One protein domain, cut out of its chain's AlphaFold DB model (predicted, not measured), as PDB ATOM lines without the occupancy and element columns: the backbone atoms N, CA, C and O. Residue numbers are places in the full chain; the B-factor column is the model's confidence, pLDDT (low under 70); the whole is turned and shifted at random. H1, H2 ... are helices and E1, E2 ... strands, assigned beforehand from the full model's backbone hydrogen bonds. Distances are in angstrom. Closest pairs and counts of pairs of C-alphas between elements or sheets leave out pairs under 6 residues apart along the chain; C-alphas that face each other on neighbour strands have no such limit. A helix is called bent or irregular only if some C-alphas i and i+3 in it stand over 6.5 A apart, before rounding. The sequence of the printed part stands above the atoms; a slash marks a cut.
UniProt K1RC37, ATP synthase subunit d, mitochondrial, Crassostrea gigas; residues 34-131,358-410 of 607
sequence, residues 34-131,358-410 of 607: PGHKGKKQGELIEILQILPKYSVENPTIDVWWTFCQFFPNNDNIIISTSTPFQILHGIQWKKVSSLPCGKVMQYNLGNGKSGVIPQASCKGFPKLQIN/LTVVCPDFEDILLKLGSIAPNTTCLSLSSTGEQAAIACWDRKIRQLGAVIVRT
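AT A GLANCE: This is residues 34 to 131 and 358 to 410 of the 607 residues of the protein "ATP synthase subunit d, mitochondrial" of Crassostrea gigas (UniProt K1RC37). Two antiparallel sheets lie partly face to face as a sandwich: a strongly twisted one, E2 to E6, built round the long bent strand E3, and a smaller one of E1, E10, E9 and E8. E2 and E3 are nearest the middle, E2 close over E8 and E9, while E4 and the short helix H2 lie at one end of the long axis. The printed part has 151 residues, with ten named strands and two named helices in the order E1 to E7, H1, H2, E8 to E10. The larger sheet is branched at E3; the smaller runs E1, E10, E9, E8. The class is mostly strand, and the whole is compact, with a radius of gyration of the C-alphas of 15.7 A and spans of 49, 36 and 27 A.

IN THESE COORDINATES: Find C-alpha 74 at (301.202, 127.655, 287.936); from there E3, residues 74 to 88, runs 39.7 A to C-alpha 88 at (306.061, 148.477, 321.376), and it bends by 58 degrees at residue 77. Before it comes E2, residues 63 to 71, 25.6 A long. After it come E4, residues 92 to 95; E5, residues 103 to 108, 16.3 A; and E6, residues 114 to 121, 15.9 A, which bends by 86 degrees at residue 118. E7 is residues 128 to 130. For the other sheet, look at E1, residues 44 to 49, 14.3 A; E8, residues 381 to 384; E9, residues 390 to 394, 13.5 A; and E10, residues 399 to 404, 16.1 A, which ends at C-alpha 404, (316.294, 133.090, 289.130). H1 is residues 358 to 361 and H2 is residues 368 to 375; H2 is irregular, with C-alphas 371 and 374 9.6 A apart.

HOW THE PARTS SIT: Start at E3, which has E2 on one side, and E4 and E5 on the other side. Its pairing is staggered: with E2 over residues 74 to 85, with E5 over 77 to 80, with E4 over 85 to 88. In the hairpin E2 and E3, look for N 67 and O 81, 2.9 A apart; in the hairpin E3 and E4, N 86 and O 94 are 2.8 A apart. Between E3 and E5, N 105 and O 80 are 2.8 A apart, and in the hairpin E5 and E6, N 106 and O 115 are 2.8 A apart. E2, E3 and E4 form a meander, each strand the antiparallel neighbour of the one before, and so do E8, E9 and E10. In that second meander, N 392 and O 383 are 2.8 A apart, and N 401 and O 393 are 2.8 A apart. E1 is the edge strand beside E10, with N 45 and O 402 2.8 A apart. The two sheets make a sandwich, two sheets face to face, with strands at 31 degrees to each other; the closest C-alphas of E2 and E8 are those of Gln 69 and Ser 383, 5.3 A. E7 pairs with no named strand; its C-alpha 130 comes within 7.1 A of C-alpha 71 in E2. H1 only grazes the smaller sheet, the closest C-alphas of E1 and H1 being those of Leu 44 and Val 361, 6.3 A. H2 only just grazes the branched sheet, with 5 pairs of C-alphas within 10 A. In H2, 2 of 4 O i to N i+4 pairs are within hydrogen-bond range; H1 is too short for such a pair.

THE WHOLE: The two C-alphas farthest apart are those of Ser 98 and Thr 410, 49.6 A. Residues 132 to 357 are not printed, and C-alphas 131 and 358 are 29.8 A apart across this cut. Of the links that are printed whole, that from E1 to E2, residues 50 to 62, is long. The mean pLDDT of the printed part is 74.9; 48 residues are under 70, among them 34 to 40, 51 to 59, 363 to 370 and 405 to 410.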
ATOM      1  N   PRO A  34     307.531 132.157 282.701       62.16
ATOM      2  CA  PRO A  34     307.681 132.696 281.362       62.16
ATOM      3  C   PRO A  34     309.158 132.654 280.960       62.16
ATOM      4  O   PRO A  34     309.983 133.371 281.525       62.16
ATOM      5  N   GLY A  35     309.496 131.836 279.960       59.50
ATOM      6  CA  GLY A  35     310.891 131.582 279.570       59.50
ATOM      7  C   GLY A  35     311.692 132.838 279.200       59.50
ATOM      8  O   GLY A  35     312.899 132.880 279.406       59.50
ATOM      9  N   HIS A  36     311.025 133.903 278.746       57.75
ATOM     10  CA  HIS A  36     311.657 135.188 278.424       57.75
ATOM     11  C   HIS A  36     312.161 135.970 279.653       57.75
ATOM     12  O   HIS A  36     312.904 136.934 279.492       57.75
ATOM     13  N   LYS A  37     311.759 135.584 280.871       59.41
ATOM     14  CA  LYS A  37     312.223 136.175 282.137       59.41
ATOM     15  C   LYS A  37     313.283 135.320 282.844       59.41
ATOM     16  O   LYS A  37     313.642 135.621 283.979       59.41
ATOM     17  N   GLY A  38     313.774 134.255 282.206       60.28
ATOM     18  CA  GLY A  38     314.832 133.416 282.765       60.28
ATOM     19  C   GLY A  38     316.134 134.203 282.937       60.28
ATOM     20  O   GLY A  38     316.657 134.753 281.971       60.28
ATOM     21  N   LYS A  39     316.650 134.257 284.167       63.97
ATOM     22  CA  LYS A  39     317.965 134.824 284.498       63.97
ATOM     23  C   LYS A  39     318.912 133.751 285.024       63.97
ATOM     24  O   LYS A  39     318.481 132.627 285.288       63.97
ATOM     25  N   LYS A  40     320.200 134.093 285.143       67.38
ATOM     26  CA  LYS A  40     321.204 133.175 285.690       67.38
ATOM     27  C   LYS A  40     320.937 132.902 287.171       67.38
ATOM     28  O   LYS A  40     320.157 133.589 287.829       67.38
ATOM     29  N   GLN A  41     321.607 131.871 287.668       75.88
ATOM     30  CA  GLN A  41     321.508 131.411 289.042       75.88
ATOM     31  C   GLN A  41     321.745 132.541 290.052       75.88
ATOM     32  O   GLN A  41     322.759 133.232 289.984       75.88
ATOM     33  N   GLY A  42     320.797 132.732 290.970       73.50
ATOM     34  CA  GLY A  42     320.865 133.733 292.034       73.50
ATOM     35  C   GLY A  42     320.627 135.186 291.609       73.50
ATOM     36  O   GLY A  42     320.653 136.074 292.461       73.50
ATOM     37  N   GLU A  43     320.362 135.461 290.328       83.31
ATOM     38  CA  GLU A  43     320.093 136.824 289.862       83.31
ATOM     39  C   GLU A  43     318.655 137.265 290.168       83.31
ATOM     40  O   GLU A  43     317.689 136.513 290.011       83.31
ATOM     41  N   LEU A  44     318.494 138.539 290.536       84.44
ATOM     42  CA  LEU A  44     317.184 139.168 290.687       84.44
ATOM     43  C   LEU A  44     316.486 139.292 289.338       84.44
ATOM     44  O   LEU A  44     316.960 140.009 288.458       84.44
ATOM     45  N   ILE A  45     315.323 138.666 289.191       84.69
ATOM     46  CA  ILE A  45     314.481 138.778 287.997       84.69
ATOM     47  C   ILE A  45     313.650 140.048 288.057       84.69
ATOM     48  O   ILE A  45     313.758 140.890 287.165       84.69
ATOM     49  N   GLU A  46     312.840 140.181 289.104       85.50
ATOM     50  CA  GLU A  46     311.853 141.248 289.242       85.50
ATOM     51  C   GLU A  46     311.571 141.533 290.724       85.50
ATOM     52  O   GLU A  46     311.673 140.649 291.580       85.50
ATOM     53  N   ILE A  47     311.211 142.782 291.021       86.50
ATOM     54  CA  ILE A  47     310.738 143.219 292.337       86.50
ATOM     55  C   ILE A  47     309.264 143.593 292.204       86.50
ATOM     56  O   ILE A  47     308.917 144.521 291.477       86.50
ATOM     57  N   LEU A  48     308.399 142.904 292.944       84.69
ATOM     58  CA  LEU A  48     306.966 143.178 292.985       84.69
ATOM     59  C   LEU A  48     306.634 144.015 294.221       84.69
ATOM     60  O   LEU A  48     306.968 143.644 295.348       84.69
ATOM     61  N   GLN A  49     305.938 145.131 294.018       79.88
ATOM     62  CA  GLN A  49     305.475 145.991 295.104       79.88
ATOM     63  C   GLN A  49     304.049 145.608 295.525       79.88
ATOM     64  O   GLN A  49     303.132 145.561 294.699       79.88
ATOM     65  N   ILE A  50     303.856 145.335 296.819       70.50
ATOM     66  CA  ILE A  50     302.620 144.697 297.311       70.50
ATOM     67  C   ILE A  50     301.454 145.669 297.501       70.50
ATOM     68  O   ILE A  50     300.288 145.281 297.492       70.50
ATOM     69  N   LEU A  51     301.753 146.960 297.627       63.50
ATOM     70  CA  LEU A  51     300.753 147.999 297.835       63.50
ATOM     71  C   LEU A  51     300.828 149.053 296.727       63.50
ATOM     72  O   LEU A  51     301.932 149.416 296.312       63.50
ATOM     73  N   PRO A  52     299.681 149.595 296.274       47.84
ATOM     74  CA  PRO A  52     299.683 150.813 295.472       47.84
ATOM     75  C   PRO A  52     300.349 151.942 296.270       47.84
ATOM     76  O   PRO A  52     300.352 151.903 297.501       47.84
ATOM     77  N   LYS A  53     300.917 152.931 295.565       47.69
ATOM     78  CA  LYS A  53     301.662 154.084 296.105       47.69
ATOM     79  C   LYS A  53     300.809 154.958 297.051       47.69
ATOM     80  O   LYS A  53     300.485 156.093 296.728       47.69
ATOM     81  N   TYR A  54     300.415 154.451 298.215       45.97
ATOM     82  CA  TYR A  54     300.005 155.285 299.336       45.97
ATOM     83  C   TYR A  54     301.271 155.913 299.902       45.97
ATOM     84  O   TYR A  54     302.258 155.204 300.099       45.97
ATOM     85  N   SER A  55     301.256 157.235 300.096       41.81
ATOM     86  CA  SER A  55     302.410 157.999 300.569       41.81
ATOM     87  C   SER A  55     302.965 157.359 301.838       41.81
ATOM     88  O   SER A  55     302.327 157.313 302.893       41.81
ATOM     89  N   VAL A  56     304.145 156.787 301.656       50.41
ATOM     90  CA  VAL A  56     304.935 156.044 302.620       50.41
ATOM     91  C   VAL A  56     305.584 157.063 303.533       50.41
ATOM     92  O   VAL A  56     306.656 157.536 303.212       50.41
ATOM     93  N   GLU A  57     304.909 157.439 304.613       55.59
ATOM     94  CA  GLU A  57     305.492 158.221 305.713       55.59
ATOM     95  C   GLU A  57     304.512 158.233 306.897       55.59
ATOM     96  O   GLU A  57     304.143 159.265 307.447       55.59
ATOM     97  N   ASN A  58     304.000 157.057 307.275       60.44
ATOM     98  CA  ASN A  58     303.302 156.951 308.550       60.44
ATOM     99  C   ASN A  58     304.341 156.599 309.626       60.44
ATOM    100  O   ASN A  58     304.793 155.452 309.644       60.44
ATOM    101  N   PRO A  59     304.708 157.530 310.529       62.06
ATOM    102  CA  PRO A  59     305.750 157.305 311.535       62.06
ATOM    103  C   PRO A  59     305.379 156.214 312.550       62.06
ATOM    104  O   PRO A  59     306.210 155.817 313.355       62.06
ATOM    105  N   THR A  60     304.132 155.733 312.531       72.38
ATOM    106  CA  THR A  60     303.656 154.664 313.420       72.38
ATOM    107  C   THR A  60     303.954 153.252 312.916       72.38
ATOM    108  O   THR A  60     303.692 152.299 313.646       72.38
ATOM    109  N   ILE A  61     304.449 153.089 311.685       76.19
ATOM    110  CA  ILE A  61     304.744 151.770 311.116       76.19
ATOM    111  C   ILE A  61     306.236 151.503 311.224       76.19
ATOM    112  O   ILE A  61     307.041 152.215 310.625       76.19
ATOM    113  N   ASP A  62     306.579 150.430 311.926       74.44
ATOM    114  CA  ASP A  62     307.964 149.999 312.066       74.44
ATOM    115  C   ASP A  62     308.326 148.927 311.042       74.44
ATOM    116  O   ASP A  62     309.410 148.989 310.474       74.44
ATOM    117  N   VAL A  63     307.433 147.963 310.781       78.19
ATOM    118  CA  VAL A  63     307.714 146.782 309.945       78.19
ATOM    119  C   VAL A  63     306.483 146.355 309.144       78.19
ATOM    120  O   VAL A  63     305.351 146.449 309.621       78.19
ATOM    121  N   TRP A  64     306.693 145.811 307.940       79.69
ATOM    122  CA  TRP A  64     305.655 145.122 307.177       79.69
ATOM    123  C   TRP A  64     305.912 143.628 307.110       79.69
ATOM    124  O   TRP A  64     306.790 143.183 306.383       79.69
ATOM    125  N   TRP A  65     305.087 142.828 307.776       81.88
ATOM    126  CA  TRP A  65     305.150 141.392 307.551       81.88
ATOM    127  C   TRP A  65     304.430 141.069 306.248       81.88
ATOM    128  O   TRP A  65     303.251 141.384 306.073       81.88
ATOM    129  N   THR A  66     305.159 140.448 305.334       85.38
ATOM    130  CA  THR A  66     304.657 140.006 304.046       85.38
ATOM    131  C   THR A  66     304.787 138.498 303.906       85.38
ATOM    132  O   THR A  66     305.822 137.922 304.220       85.38
ATOM    133  N   PHE A  67     303.747 137.873 303.369       87.25
ATOM    134  CA  PHE A  67     303.762 136.476 302.963       87.25
ATOM    135  C   PHE A  67     303.621 136.368 301.452       87.25
ATOM    136  O   PHE A  67     302.867 137.130 300.838       87.25
ATOM    137  N   CYS A  68     304.332 135.422 300.850       90.19
ATOM    138  CA  CYS A  68     304.260 135.135 299.426       90.19
ATOM    139  C   CYS A  68     304.260 133.627 299.179       90.19
ATOM    140  O   CYS A  68     304.983 132.881 299.833       90.19
ATOM    141  N   GLN A  69     303.472 133.186 298.203       90.75
ATOM    142  CA  GLN A  69     303.427 131.797 297.767       90.75
ATOM    143  C   GLN A  69     303.251 131.740 296.248       90.75
ATOM    144  O   GLN A  69     302.402 132.446 295.696       90.75
ATOM    145  N   PHE A  70     304.023 130.889 295.573       87.88
ATOM    146  CA  PHE A  70     303.724 130.515 294.190       87.88
ATOM    147  C   PHE A  70     302.410 129.740 294.120       87.88
ATOM    148  O   PHE A  70     302.081 128.946 295.005       87.88
ATOM    149  N   PHE A  71     301.654 129.965 293.052       84.31
ATOM    150  CA  PHE A  71     300.430 129.223 292.822       84.31
ATOM    151  C   PHE A  71     300.758 127.754 292.490       84.31
ATOM    152  O   PHE A  71     301.575 127.504 291.598       84.31
ATOM    153  N   PRO A  72     300.135 126.766 293.162       76.50
ATOM    154  CA  PRO A  72     300.364 125.355 292.867       76.50
ATOM    155  C   PRO A  72     300.115 125.043 291.388       76.50
ATOM    156  O   PRO A  72     299.069 125.387 290.846       76.50
ATOM    157  N   ASN A  73     301.077 124.396 290.729       71.62
ATOM    158  CA  ASN A  73     301.024 124.040 289.303       71.62
ATOM    159  C   ASN A  73     300.957 125.238 288.328       71.62
ATOM    160  O   ASN A  73     300.755 125.040 287.128       71.62
ATOM    161  N   ASN A  74     301.151 126.476 288.795       77.94
ATOM    162  CA  ASN A  74     301.202 127.655 287.936       77.94
ATOM    163  C   ASN A  74     302.272 128.644 288.412       77.94
ATOM    164  O   ASN A  74     301.999 129.597 289.141       77.94
ATOM    165  N   ASP A  75     303.495 128.451 287.919       81.56
ATOM    166  CA  ASP A  75     304.655 129.267 288.284       81.56
ATOM    167  C   ASP A  75     304.544 130.719 287.770       81.56
ATOM    168  O   ASP A  75     305.334 131.575 288.162       81.56
ATOM    169  N   ASN A  76     303.555 131.033 286.922       83.94
ATOM    170  CA  ASN A  76     303.298 132.398 286.452       83.94
ATOM    171  C   ASN A  76     302.524 133.249 287.457       83.94
ATOM    172  O   ASN A  76     302.348 134.442 287.211       83.94
ATOM    173  N   ILE A  77     302.007 132.663 288.537       86.12
ATOM    174  CA  ILE A  77     301.175 133.377 289.501       86.12
ATOM    175  C   ILE A  77     301.826 133.331 290.879       86.12
ATOM    176  O   ILE A  77     302.136 132.262 291.401       86.12
ATOM    177  N   ILE A  78     301.973 134.503 291.496       88.94
ATOM    178  CA  ILE A  78     302.334 134.641 292.910       88.94
ATOM    179  C   ILE A  78     301.145 135.237 293.648       88.94
ATOM    180  O   ILE A  78     300.578 136.247 293.226       88.94
ATOM    181  N   ILE A  79     300.781 134.628 294.770       88.81
ATOM    182  CA  ILE A  79     299.817 135.188 295.712       88.81
ATOM    183  C   ILE A  79     300.576 135.772 296.899       88.81
ATOM    184  O   ILE A  79     301.547 135.191 297.385       88.81
ATOM    185  N   SER A  80     300.141 136.935 297.370       88.88
ATOM    186  CA  SER A  80     300.754 137.600 298.512       88.88
ATOM    187  C   SER A  80     299.741 138.332 299.376       88.88
ATOM    188  O   SER A  80     298.674 138.736 298.922       88.88
ATOM    189  N   THR A  81     300.083 138.507 300.644       86.81
ATOM    190  CA  THR A  81     299.352 139.344 301.591       86.81
ATOM    191  C   THR A  81     300.352 140.036 302.510       86.81
ATOM    192  O   THR A  81     301.434 139.507 302.775       86.81
ATOM    193  N   SER A  82     300.024 141.241 302.970       84.81
ATOM    194  CA  SER A  82     300.920 142.047 303.799       84.81
ATOM    195  C   SER A  82     300.156 142.790 304.892       84.81
ATOM    196  O   SER A  82     299.042 143.286 304.675       84.81
ATOM    197  N   THR A  83     300.763 142.869 306.076       81.88
ATOM    198  CA  THR A  83     300.206 143.546 307.249       81.88
ATOM    199  C   THR A  83     301.265 144.445 307.906       81.88
ATOM    200  O   THR A  83     302.368 143.971 308.182       81.88
ATOM    201  N   PRO A  84     300.937 145.718 308.207       81.94
ATOM    202  CA  PRO A  84     301.832 146.621 308.926       81.94
ATOM    203  C   PRO A  84     301.782 146.405 310.444       81.94
ATOM    204  O   PRO A  84     300.706 146.248 311.036       81.94
ATOM    205  N   PHE A  85     302.950 146.480 311.075       78.38
ATOM    206  CA  PHE A  85     303.147 146.347 312.513       78.38
ATOM    207  C   PHE A  85     303.959 147.512 313.085       78.38
ATOM    208  O   PHE A  85     304.833 148.083 312.431       78.38
ATOM    209  N   GLN A  86     303.642 147.832 314.334       81.00
ATOM    210  CA  GLN A  86     304.367 148.730 315.215       81.00
ATOM    211  C   GLN A  86     305.001 147.904 316.337       81.00
ATOM    212  O   GLN A  86     304.353 147.002 316.880       81.00
ATOM    213  N   ILE A  87     306.236 148.223 316.703       73.31
ATOM    214  CA  ILE A  87     306.970 147.557 317.776       73.31
ATOM    215  C   ILE A  87     306.864 148.414 319.038       73.31
ATOM    216  O   ILE A  87     307.339 149.544 319.108       73.31
ATOM    217  N   LEU A  88     306.214 147.869 320.061       68.94
ATOM    218  CA  LEU A  88     306.061 148.477 321.376       68.94
ATOM    219  C   LEU A  88     307.070 147.860 322.350       68.94
ATOM    220  O   LEU A  88     307.197 146.637 322.422       68.94
ATOM    221  N   HIS A  89     307.745 148.706 323.135       61.31
ATOM    222  CA  HIS A  89     308.605 148.310 324.263       61.31
ATOM    223  C   HIS A  89     309.501 147.089 323.969       61.31
ATOM    224  O   HIS A  89     309.487 146.093 324.690       61.31
ATOM    225  N   GLY A  90     310.254 147.154 322.872       56.00
ATOM    226  CA  GLY A  90     311.338 146.225 322.565       56.00
ATOM    227  C   GLY A  90     310.950 144.868 321.976       56.00
ATOM    228  O   GLY A  90     311.787 144.305 321.296       56.00
ATOM    229  N   ILE A  91     309.745 144.314 322.191       58.06
ATOM    230  CA  ILE A  91     309.365 143.001 321.599       58.06
ATOM    231  C   ILE A  91     307.853 142.873 321.315       58.06
ATOM    232  O   ILE A  91     307.438 141.907 320.686       58.06
ATOM    233  N   GLN A  92     306.976 143.791 321.744       63.97
ATOM    234  CA  GLN A  92     305.527 143.613 321.543       63.97
ATOM    235  C   GLN A  92     305.054 144.133 320.184       63.97
ATOM    236  O   GLN A  92     305.181 145.311 319.871       63.97
ATOM    237  N   TRP A  93     304.428 143.258 319.399       69.31
ATOM    238  CA  TRP A  93     303.974 143.553 318.042       69.31
ATOM    239  C   TRP A  93     302.525 144.010 318.061       69.31
ATOM    240  O   TRP A  93     301.612 143.215 318.291       69.31
ATOM    241  N   LYS A  94     302.290 145.290 317.776       74.81
ATOM    242  CA  LYS A  94     300.941 145.823 317.619       74.81
ATOM    243  C   LYS A  94     300.647 146.057 316.149       74.81
ATOM    244  O   LYS A  94     301.286 146.864 315.483       74.81
ATOM    245  N   LYS A  95     299.629 145.373 315.640       74.69
ATOM    246  CA  LYS A  95     299.113 145.620 314.293       74.69
ATOM    247  C   LYS A  95     298.616 147.063 314.165       74.69
ATOM    248  O   LYS A  95     297.844 147.532 315.004       74.69
ATOM    249  N   VAL A  96     298.983 147.727 313.072       75.38
ATOM    250  CA  VAL A  96     298.491 149.073 312.748       75.38
ATOM    251  C   VAL A  96     297.134 148.950 312.048       75.38
ATOM    252  O   VAL A  96     297.035 148.473 310.918       75.38
ATOM    253  N   SER A  97     296.057 149.329 312.740       67.56
ATOM    254  CA  SER A  97     294.670 149.153 312.275       67.56
ATOM    255  C   SER A  97     294.175 150.240 311.315       67.56
ATOM    256  O   SER A  97     293.132 150.061 310.693       67.56
ATOM    257  N   SER A  98     294.906 151.350 311.176       62.09
ATOM    258  CA  SER A  98     294.524 152.507 310.353       62.09
ATOM    259  C   SER A  98     294.709 152.304 308.844       62.09
ATOM    260  O   SER A  98     294.345 153.181 308.065       62.09
ATOM    261  N   LEU A  99     295.248 151.159 308.411       65.38
ATOM    262  CA  LEU A  99     295.517 150.846 307.006       65.38
ATOM    263  C   LEU A  99     294.741 149.609 306.524       65.38
ATOM    264  O   LEU A  99     294.472 148.701 307.320       65.38
ATOM    265  N   PRO A 100     294.408 149.531 305.215       58.09
ATOM    266  CA  PRO A 100     293.797 148.349 304.615       58.09
ATOM    267  C   PRO A 100     294.796 147.186 304.647       58.09
ATOM    268  O   PRO A 100     295.629 147.021 303.763       58.09
ATOM    269  N   CYS A 101     294.725 146.401 305.714       68.25
ATOM    270  CA  CYS A 101     295.645 145.319 306.031       68.25
ATOM    271  C   CYS A 101     295.160 143.977 305.478       68.25
ATOM    272  O   CYS A 101     293.959 143.700 305.447       68.25
ATOM    273  N   GLY A 102     296.113 143.130 305.086       72.94
ATOM    274  CA  GLY A 102     295.875 141.714 304.840       72.94
ATOM    275  C   GLY A 102     295.071 141.387 303.587       72.94
ATOM    276  O   GLY A 102     294.627 140.251 303.463       72.94
ATOM    277  N   LYS A 103     294.848 142.338 302.669       81.12
ATOM    278  CA  LYS A 103     294.230 142.031 301.371       81.12
ATOM    279  C   LYS A 103     295.099 141.030 300.618       81.12
ATOM    280  O   LYS A 103     296.313 141.208 300.543       81.12
ATOM    281  N   VAL A 104     294.464 140.013 300.043       84.69
ATOM    282  CA  VAL A 104     295.173 139.026 299.233       84.69
ATOM    283  C   VAL A 104     295.326 139.553 297.809       84.69
ATOM    284  O   VAL A 104     294.345 139.847 297.126       84.69
ATOM    285  N   MET A 105     296.574 139.687 297.383       85.00
ATOM    286  CA  MET A 105     296.994 140.143 296.066       85.00
ATOM    287  C   MET A 105     297.420 138.948 295.220       85.00
ATOM    288  O   MET A 105     298.095 138.042 295.703       85.00
ATOM    289  N   GLN A 106     297.075 138.981 293.943       87.25
ATOM    290  CA  GLN A 106     297.531 138.047 292.928       87.25
ATOM    291  C   GLN A 106     298.372 138.807 291.902       87.25
ATOM    292  O   GLN A 106     297.933 139.823 291.363       87.25
ATOM    293  N   TYR A 107     299.563 138.295 291.615       86.62
ATOM    294  CA  TYR A 107     300.501 138.819 290.630       86.62
ATOM    295  C   TYR A 107     300.652 137.816 289.502       86.62
ATOM    296  O   TYR A 107     300.973 136.658 289.749       86.62
ATOM    297  N   ASN A 108     300.432 138.255 288.268       85.69
ATOM    298  CA  ASN A 108     300.715 137.469 287.078       85.69
ATOM    299  C   ASN A 108     302.053 137.926 286.486       85.69
ATOM    300  O   ASN A 108     302.179 139.025 285.951       85.69
ATOM    301  N   LEU A 109     303.052 137.055 286.579       84.31
ATOM    302  CA  LEU A 109     304.425 137.312 286.158       84.31
ATOM    303  C   LEU A 109     304.569 137.355 284.635       84.31
ATOM    304  O   LEU A 109     305.475 138.013 284.132       84.31
ATOM    305  N   GLY A 110     303.677 136.696 283.891       79.06
ATOM    306  CA  GLY A 110     303.722 136.659 282.428       79.06
ATOM    307  C   GLY A 110     303.321 137.979 281.772       79.06
ATOM    308  O   GLY A 110     303.903 138.356 280.760       79.06
ATOM    309  N   ASN A 111     302.352 138.696 282.345       80.12
ATOM    310  CA  ASN A 111     301.861 139.967 281.798       80.12
ATOM    311  C   ASN A 111     302.086 141.179 282.721       80.12
ATOM    312  O   ASN A 111     301.685 142.285 282.365       80.12
ATOM    313  N   GLY A 112     302.678 140.976 283.902       78.31
ATOM    314  CA  GLY A 112     302.941 142.023 284.893       78.31
ATOM    315  C   GLY A 112     301.686 142.604 285.553       78.31
ATOM    316  O   GLY A 112     301.775 143.604 286.265       78.31
ATOM    317  N   LYS A 113     300.501 142.024 285.323       81.56
ATOM    318  CA  LYS A 113     299.254 142.511 285.924       81.56
ATOM    319  C   LYS A 113     299.128 142.008 287.355       81.56
ATOM    320  O   LYS A 113     299.405 140.845 287.647       81.56
ATOM    321  N   SER A 114     298.631 142.873 288.229       83.88
ATOM    322  CA  SER A 114     298.263 142.529 289.599       83.88
ATOM    323  C   SER A 114     296.785 142.812 289.855       83.88
ATOM    324  O   SER A 114     296.173 143.663 289.207       83.88
ATOM    325  N   GLY A 115     296.193 142.070 290.786       79.19
ATOM    326  CA  GLY A 115     294.795 142.219 291.174       79.19
ATOM    327  C   GLY A 115     294.562 141.804 292.620       79.19
ATOM    328  O   GLY A 115     295.276 140.965 293.158       79.19
ATOM    329  N   VAL A 116     293.557 142.401 293.260       81.06
ATOM    330  CA  VAL A 116     293.099 141.993 294.597       81.06
ATOM    331  C   VAL A 116     292.101 140.852 294.428       81.06
ATOM    332  O   VAL A 116     291.147 140.997 293.662       81.06
ATOM    333  N   ILE A 117     292.267 139.758 295.169       78.44
ATOM    334  CA  ILE A 117     291.259 138.696 295.230       78.44
ATOM    335  C   ILE A 117     290.060 139.230 296.031       78.44
ATOM    336  O   ILE A 117     290.224 139.589 297.203       78.44
ATOM    337  N   PRO A 118     288.857 139.329 295.433       73.38
ATOM    338  CA  PRO A 118     287.707 139.916 296.107       73.38
ATOM    339  C   PRO A 118     287.402 139.200 297.422       73.38
ATOM    340  O   PRO A 118     287.378 137.975 297.475       73.38
ATOM    341  N   GLN A 119     287.143 139.977 298.477       72.75
ATOM    342  CA  GLN A 119     286.722 139.495 299.801       72.75
ATOM    343  C   GLN A 119     287.719 138.572 300.539       72.75
ATOM    344  O   GLN A 119     287.460 138.225 301.690       72.75
ATOM    345  N   ALA A 120     288.866 138.229 299.941       76.50
ATOM    346  CA  ALA A 120     289.947 137.505 300.598       76.50
ATOM    347  C   ALA A 120     290.817 138.463 301.420       76.50
ATOM    348  O   ALA A 120     291.424 139.405 300.895       76.50
ATOM    349  N   SER A 121     290.870 138.228 302.731       77.62
ATOM    350  CA  SER A 121     291.683 139.020 303.652       77.62
ATOM    351  C   SER A 121     292.218 138.188 304.814       77.62
ATOM    352  O   SER A 121     291.525 137.287 305.272       77.62
ATOM    353  N   CYS A 122     293.397 138.554 305.319       76.00
ATOM    354  CA  CYS A 122     294.010 138.025 306.537       76.00
ATOM    355  C   CYS A 122     293.988 139.106 307.635       76.00
ATOM    356  O   CYS A 122     294.791 140.048 307.657       76.00
ATOM    357  N   LYS A 123     293.053 139.011 308.577       68.69
ATOM    358  CA  LYS A 123     292.951 139.909 309.729       68.69
ATOM    359  C   LYS A 123     293.870 139.429 310.844       68.69
ATOM    360  O   LYS A 123     293.458 138.744 311.771       68.69
ATOM    361  N   GLY A 124     295.117 139.883 310.783       68.94
ATOM    362  CA  GLY A 124     296.108 139.620 311.825       68.94
ATOM    363  C   GLY A 124     297.442 139.302 311.188       68.94
ATOM    364  O   GLY A 124     298.008 140.165 310.516       68.94
ATOM    365  N   PHE A 125     297.905 138.073 311.371       72.19
ATOM    366  CA  PHE A 125     299.114 137.595 310.726       72.19
ATOM    367  C   PHE A 125     298.853 137.296 309.244       72.19
ATOM    368  O   PHE A 125     297.821 136.708 308.910       72.19
ATOM    369  N   PRO A 126     299.741 137.736 308.341       74.06
ATOM    370  CA  PRO A 126     299.607 137.515 306.911       74.06
ATOM    371  C   PRO A 126     299.927 136.047 306.609       74.06
ATOM    372  O   PRO A 126     301.035 135.735 306.201       74.06
ATOM    373  N   LYS A 127     298.994 135.120 306.840       78.88
ATOM    374  CA  LYS A 127     299.154 133.731 306.400       78.88
ATOM    375  C   LYS A 127     297.975 133.290 305.553       78.88
ATOM    376  O   LYS A 127     296.808 133.489 305.900       78.88
ATOM    377  N   LEU A 128     298.320 132.691 304.425       85.94
ATOM    378  CA  LEU A 128     297.404 132.059 303.497       85.94
ATOM    379  C   LEU A 128     298.041 130.777 302.981       85.94
ATOM    380  O   LEU A 128     299.262 130.624 303.018       85.94
ATOM    381  N   GLN A 129     297.214 129.874 302.483       86.00
ATOM    382  CA  GLN A 129     297.693 128.724 301.743       86.00
ATOM    383  C   GLN A 129     296.680 128.337 300.680       86.00
ATOM    384  O   GLN A 129     295.475 128.286 300.931       86.00
ATOM    385  N   ILE A 130     297.183 128.050 299.490       83.50
ATOM    386  CA  ILE A 130     296.385 127.492 298.403       83.50
ATOM    387  C   ILE A 130     296.428 125.970 298.536       83.50
ATOM    388  O   ILE A 130     297.501 125.392 298.737       83.50
ATOM    389  N   ASN A 131     295.268 125.326 298.442       82.81
ATOM    390  CA  ASN A 131     295.182 123.875 298.383       82.81
ATOM    391  C   ASN A 131     296.003 123.378 297.171       82.81
ATOM    392  O   ASN A 131     295.980 124.026 296.123       82.81
ATOM    393  N   LEU A 358     321.211 139.264 299.605       85.00
ATOM    394  CA  LEU A 358     320.115 140.139 299.189       85.00
ATOM    395  C   LEU A 358     320.496 141.620 299.217       85.00
ATOM    396  O   LEU A 358     319.899 142.388 298.463       85.00
ATOM    397  N   THR A 359     321.475 142.028 300.028       83.19
ATOM    398  CA  THR A 359     321.930 143.428 300.088       83.19
ATOM    399  C   THR A 359     322.679 143.828 298.817       83.19
ATOM    400  O   THR A 359     322.546 144.951 298.337       83.19
ATOM    401  N   VAL A 360     323.399 142.879 298.212       84.56
ATOM    402  CA  VAL A 360     324.113 143.070 296.941       84.56
ATOM    403  C   VAL A 360     323.144 143.000 295.766       84.56
ATOM    404  O   VAL A 360     323.194 143.815 294.847       84.56
ATOM    405  N   VAL A 361     322.241 142.019 295.798       82.62
ATOM    406  CA  VAL A 361     321.297 141.752 294.708       82.62
ATOM    407  C   VAL A 361     320.184 142.807 294.641       82.62
ATOM    408  O   VAL A 361     319.642 143.071 293.567       82.62
ATOM    409  N   CYS A 362     319.845 143.434 295.770       79.94
ATOM    410  CA  CYS A 362     318.836 144.484 295.868       79.94
ATOM    411  C   CYS A 362     319.431 145.739 296.534       79.94
ATOM    412  O   CYS A 362     319.298 145.885 297.744       79.94
ATOM    413  N   PRO A 363     320.014 146.685 295.780       67.25
ATOM    414  CA  PRO A 363     320.627 147.882 296.369       67.25
ATOM    415  C   PRO A 363     319.613 148.807 297.068       67.25
ATOM    416  O   PRO A 363     319.966 149.509 298.008       67.25
ATOM    417  N   ASP A 364     318.334 148.762 296.675       67.75
ATOM    418  CA  ASP A 364     317.241 149.511 297.318       67.75
ATOM    419  C   ASP A 364     316.704 148.828 298.596       67.75
ATOM    420  O   ASP A 364     315.532 149.016 298.960       67.75
ATOM    421  N   PHE A 365     317.482 147.932 299.211       69.81
ATOM    422  CA  PHE A 365     317.076 147.224 300.420       69.81
ATOM    423  C   PHE A 365     317.198 148.155 301.628       69.81
ATOM    424  O   PHE A 365     318.287 148.578 302.005       69.81
ATOM    425  N   GLU A 366     316.062 148.474 302.248       66.25
ATOM    426  CA  GLU A 366     316.036 149.235 303.494       66.25
ATOM    427  C   GLU A 366     316.386 148.291 304.649       66.25
ATOM    428  O   GLU A 366     315.582 147.440 305.057       66.25
ATOM    429  N   ASP A 367     317.622 148.396 305.134       67.81
ATOM    430  CA  ASP A 367     318.105 147.532 306.200       67.81
ATOM    431  C   ASP A 367     317.538 147.968 307.557       67.81
ATOM    432  O   ASP A 367     318.061 148.836 308.258       67.81
ATOM    433  N   ILE A 368     316.428 147.341 307.930       67.50
ATOM    434  CA  ILE A 368     315.771 147.577 309.211       67.50
ATOM    435  C   ILE A 368     316.569 146.971 310.369       67.50
ATOM    436  O   ILE A 368     316.321 147.362 311.508       67.50
ATOM    437  N   LEU A 369     317.552 146.093 310.116       67.75
ATOM    438  CA  LEU A 369     318.470 145.614 311.154       67.75
ATOM    439  C   LEU A 369     319.305 146.773 311.702       67.75
ATOM    440  O   LEU A 369     319.542 146.823 312.905       67.75
ATOM    441  N   LEU A 370     319.660 147.762 310.873       69.12
ATOM    442  CA  LEU A 370     320.307 148.991 311.351       69.12
ATOM    443  C   LEU A 370     319.392 149.804 312.277       69.12
ATOM    444  O   LEU A 370     319.870 150.455 313.204       69.12
ATOM    445  N   LYS A 371     318.074 149.772 312.039       70.94
ATOM    446  CA  LYS A 371     317.080 150.527 312.818       70.94
ATOM    447  C   LYS A 371     316.658 149.808 314.103       70.94
ATOM    448  O   LYS A 371     316.438 150.460 315.120       70.94
ATOM    449  N   LEU A 372     316.490 148.488 314.050       69.00
ATOM    450  CA  LEU A 372     315.891 147.676 315.115       69.00
ATOM    451  C   LEU A 372     316.899 146.766 315.832       69.00
ATOM    452  O   LEU A 372     316.618 146.307 316.937       69.00
ATOM    453  N   GLY A 373     318.069 146.496 315.253       72.56
ATOM    454  CA  GLY A 373     319.075 145.607 315.832       72.56
ATOM    455  C   GLY A 373     318.510 144.221 316.161       72.56
ATOM    456  O   GLY A 373     317.787 143.622 315.367       72.56
ATOM    457  N   SER A 374     318.792 143.732 317.370       64.94
ATOM    458  CA  SER A 374     318.327 142.430 317.876       64.94
ATOM    459  C   SER A 374     316.809 142.318 318.083       64.94
ATOM    460  O   SER A 374     316.316 141.239 318.400       64.94
ATOM    461  N   ILE A 375     316.063 143.414 317.921       64.25
ATOM    462  CA  ILE A 375     314.598 143.459 318.042       64.25
ATOM    463  C   ILE A 375     313.916 143.145 316.697       64.25
ATOM    464  O   ILE A 375     312.702 142.919 316.645       64.25
ATOM    465  N   ALA A 376     314.671 143.135 315.592       66.19
ATOM    466  CA  ALA A 376     314.120 142.837 314.278       66.19
ATOM    467  C   ALA A 376     313.490 141.427 314.237       66.19
ATOM    468  O   ALA A 376     314.016 140.487 314.834       66.19
ATOM    469  N   PRO A 377     312.340 141.259 313.563       66.56
ATOM    470  CA  PRO A 377     311.630 139.990 313.568       66.56
ATOM    471  C   PRO A 377     312.123 138.996 312.524       66.56
ATOM    472  O   PRO A 377     312.397 139.332 311.373       66.56
ATOM    473  N   ASN A 378     311.983 137.731 312.887       70.62
ATOM    474  CA  ASN A 378     312.003 136.599 311.973       70.62
ATOM    475  C   ASN A 378     310.686 136.550 311.173       70.62
ATOM    476  O   ASN A 378     309.689 135.973 311.622       70.62
ATOM    477  N   THR A 379     310.624 137.260 310.043       73.00
ATOM    478  CA  THR A 379     309.408 137.411 309.209       73.00
ATOM    479  C   THR A 379     309.621 137.051 307.746       73.00
ATOM    480  O   THR A 379     308.696 137.204 306.944       73.00
ATOM    481  N   THR A 380     310.808 136.558 307.396       83.31
ATOM    482  CA  THR A 380     311.134 136.211 306.019       83.31
ATOM    483  C   THR A 380     310.254 135.062 305.553       83.31
ATOM    484  O   THR A 380     310.097 134.041 306.223       83.31
ATOM    485  N   CYS A 381     309.658 135.233 304.381       87.31
ATOM    486  CA  CYS A 381     308.858 134.217 303.727       87.31
ATOM    487  C   CYS A 381     309.553 133.805 302.431       87.31
ATOM    488  O   CYS A 381     309.886 134.654 301.604       87.31
ATOM    489  N   LEU A 382     309.756 132.500 302.266       90.56
ATOM    490  CA  LEU A 382     310.361 131.889 301.091       90.56
ATOM    491  C   LEU A 382     309.355 130.929 300.449       90.56
ATOM    492  O   LEU A 382     308.822 130.037 301.112       90.56
ATOM    493  N   SER A 383     309.136 131.079 299.145       90.38
ATOM    494  CA  SER A 383     308.386 130.124 298.332       90.38
ATOM    495  C   SER A 383     309.187 129.740 297.102       90.38
ATOM    496  O   SER A 383     309.660 130.603 296.366       90.38
ATOM    497  N   LEU A 384     309.270 128.441 296.836       87.56
ATOM    498  CA  LEU A 384     309.825 127.920 295.594       87.56
ATOM    499  C   LEU A 384     308.710 127.735 294.563       87.56
ATOM    500  O   LEU A 384     307.562 127.458 294.914       87.56
ATOM    501  N   SER A 385     309.057 127.921 293.297       83.19
ATOM    502  CA  SER A 385     308.235 127.490 292.161       83.19
ATOM    503  C   SER A 385     308.134 125.970 292.124       83.19
ATOM    504  O   SER A 385     309.005 125.279 292.645       83.19
ATOM    505  N   SER A 386     307.114 125.430 291.463       74.88
ATOM    506  CA  SER A 386     306.899 123.978 291.360       74.88
ATOM    507  C   SER A 386     308.047 123.233 290.665       74.88
ATOM    508  O   SER A 386     308.302 122.064 290.946       74.88
ATOM    509  N   THR A 387     308.771 123.914 289.774       70.94
ATOM    510  CA  THR A 387     310.015 123.419 289.162       70.94
ATOM    511  C   THR A 387     311.243 123.611 290.054       70.94
ATOM    512  O   THR A 387     312.253 122.937 289.850       70.94
ATOM    513  N   GLY A 388     311.149 124.536 291.015       72.81
ATOM    514  CA  GLY A 388     312.200 124.980 291.923       72.81
ATOM    515  C   GLY A 388     313.305 125.822 291.265       72.81
ATOM    516  O   GLY A 388     314.250 126.256 291.918       72.81
ATOM    517  N   GLU A 389     313.151 126.136 289.979       77.12
ATOM    518  CA  GLU A 389     314.046 127.020 289.224       77.12
ATOM    519  C   GLU A 389     313.854 128.496 289.592       77.12
ATOM    520  O   GLU A 389     314.595 129.350 289.138       77.12
ATOM    521  N   GLN A 390     312.839 128.834 290.375       84.88
ATOM    522  CA  GLN A 390     312.525 130.201 290.783       84.88
ATOM    523  C   GLN A 390     312.204 130.228 292.270       84.88
ATOM    524  O   GLN A 390     311.513 129.324 292.757       84.88
ATOM    525  N   ALA A 391     312.636 131.282 292.958       89.12
ATOM    526  CA  ALA A 391     312.246 131.559 294.335       89.12
ATOM    527  C   ALA A 391     311.620 132.948 294.459       89.12
ATOM    528  O   ALA A 391     312.086 133.915 293.859       89.12
ATOM    529  N   ALA A 392     310.562 133.039 295.255       90.12
ATOM    530  CA  ALA A 392     309.916 134.276 295.646       90.12
ATOM    531  C   ALA A 392     310.193 134.504 297.128       90.12
ATOM    532  O   ALA A 392     309.964 133.612 297.951       90.12
ATOM    533  N   ILE A 393     310.705 135.689 297.444       90.56
ATOM    534  CA  ILE A 393     311.171 136.035 298.782       90.56
ATOM    535  C   ILE A 393     310.524 137.333 299.205       90.56
ATOM    536  O   ILE A 393     310.616 138.341 298.505       90.56
ATOM    537  N   ALA A 394     309.893 137.311 300.367       88.12
ATOM    538  CA  ALA A 394     309.345 138.492 300.993       88.12
ATOM    539  C   ALA A 394     310.003 138.718 302.353       88.12
ATOM    540  O   ALA A 394     310.092 137.805 303.171       88.12
ATOM    541  N   CYS A 395     310.431 139.954 302.580       83.88
ATOM    542  CA  CYS A 395     311.013 140.412 303.838       83.88
ATOM    543  C   CYS A 395     310.084 141.462 304.480       83.88
ATOM    544  O   CYS A 395     308.896 141.562 304.154       83.88
ATOM    545  N   TRP A 396     310.635 142.278 305.379       77.75
ATOM    546  CA  TRP A 396     309.922 143.320 306.125       77.75
ATOM    547  C   TRP A 396     309.563 144.586 305.326       77.75
ATOM    548  O   TRP A 396     308.947 145.508 305.865       77.75
ATOM    549  N   ASP A 397     309.974 144.682 304.062       74.19
ATOM    550  CA  ASP A 397     310.018 145.933 303.294       74.19
ATOM    551  C   ASP A 397     308.890 146.080 302.252       74.19
ATOM    552  O   ASP A 397     308.890 147.015 301.447       74.19
ATOM    553  N   ARG A 398     307.881 145.191 302.297       77.19
ATOM    554  CA  ARG A 398     306.714 145.124 301.376       77.19
ATOM    555  C   ARG A 398     307.038 144.766 299.929       77.19
ATOM    556  O   ARG A 398     306.183 144.937 299.049       77.19
ATOM    557  N   LYS A 399     308.259 144.328 299.659       83.19
ATOM    558  CA  LYS A 399     308.677 143.921 298.324       83.19
ATOM    559  C   LYS A 399     308.766 142.401 298.282       83.19
ATOM    560  O   LYS A 399     309.269 141.774 299.212       83.19
ATOM    561  N   ILE A 400     308.287 141.820 297.188       87.81
ATOM    562  CA  ILE A 400     308.582 140.429 296.843       87.81
ATOM    563  C   ILE A 400     309.702 140.465 295.821       87.81
ATOM    564  O   ILE A 400     309.583 141.117 294.785       87.81
ATOM    565  N   ARG A 401     310.788 139.769 296.120       88.69
ATOM    566  CA  ARG A 401     311.936 139.606 295.238       88.69
ATOM    567  C   ARG A 401     311.823 138.253 294.582       88.69
ATOM    568  O   ARG A 401     311.758 137.236 295.271       88.69
ATOM    569  N   GLN A 402     311.785 138.252 293.261       88.62
ATOM    570  CA  GLN A 402     311.861 137.026 292.500       88.62
ATOM    571  C   GLN A 402     313.309 136.781 292.076       88.62
ATOM    572  O   GLN A 402     313.895 137.609 291.376       88.62
ATOM    573  N   LEU A 403     313.866 135.640 292.474       86.56
ATOM    574  CA  LEU A 403     315.217 135.208 292.129       86.56
ATOM    575  C   LEU A 403     315.181 134.062 291.116       86.56
ATOM    576  O   LEU A 403     314.362 133.146 291.241       86.56
ATOM    577  N   GLY A 404     316.083 134.127 290.136       77.19
ATOM    578  CA  GLY A 404     316.294 133.090 289.130       77.19
ATOM    579  C   GLY A 404     317.166 131.947 289.634       77.19
ATOM    580  O   GLY A 404     318.029 132.164 290.478       77.19
ATOM    581  N   ALA A 405     316.904 130.746 289.107       65.56
ATOM    582  CA  ALA A 405     317.551 129.458 289.374       65.56
ATOM    583  C   ALA A 405     318.139 129.354 290.784       65.56
ATOM    584  O   ALA A 405     319.273 129.742 291.023       65.56
ATOM    585  N   VAL A 406     317.370 128.826 291.736       62.12
ATOM    586  CA  VAL A 406     317.893 128.575 293.090       62.12
ATOM    587  C   VAL A 406     318.402 127.141 293.224       62.12
ATOM    588  O   VAL A 406     319.406 126.914 293.888       62.12
ATOM    589  N   ILE A 407     317.790 126.187 292.520       61.91
ATOM    590  CA  ILE A 407     318.260 124.798 292.472       61.91
ATOM    591  C   ILE A 407     319.326 124.636 291.388       61.91
ATOM    592  O   ILE A 407     319.076 124.908 290.209       61.91
ATOM    593  N   VAL A 408     320.493 124.125 291.781       51.53
ATOM    594  CA  VAL A 408     321.492 123.600 290.847       51.53
ATOM    595  C   VAL A 408     320.984 122.247 290.360       51.53
ATOM    596  O   VAL A 408     321.138 121.239 291.041       51.53
ATOM    597  N   ARG A 409     320.399 122.175 289.162       46.94
ATOM    598  CA  ARG A 409     320.389 120.883 288.469       46.94
ATOM    599  C   ARG A 409     321.801 120.663 287.950       46.94
ATOM    600  O   ARG A 409     322.151 121.173 286.887       46.94
ATOM    601  N   THR A 410     322.609 119.893 288.672       35.59
ATOM    602  CA  THR A 410     323.628 119.091 287.996       35.59
ATOM    603  C   THR A 410     322.835 118.163 287.092       35.59
ATOM    604  O   THR A 410     322.194 117.213 287.535       35.59
TER     605      THR A 410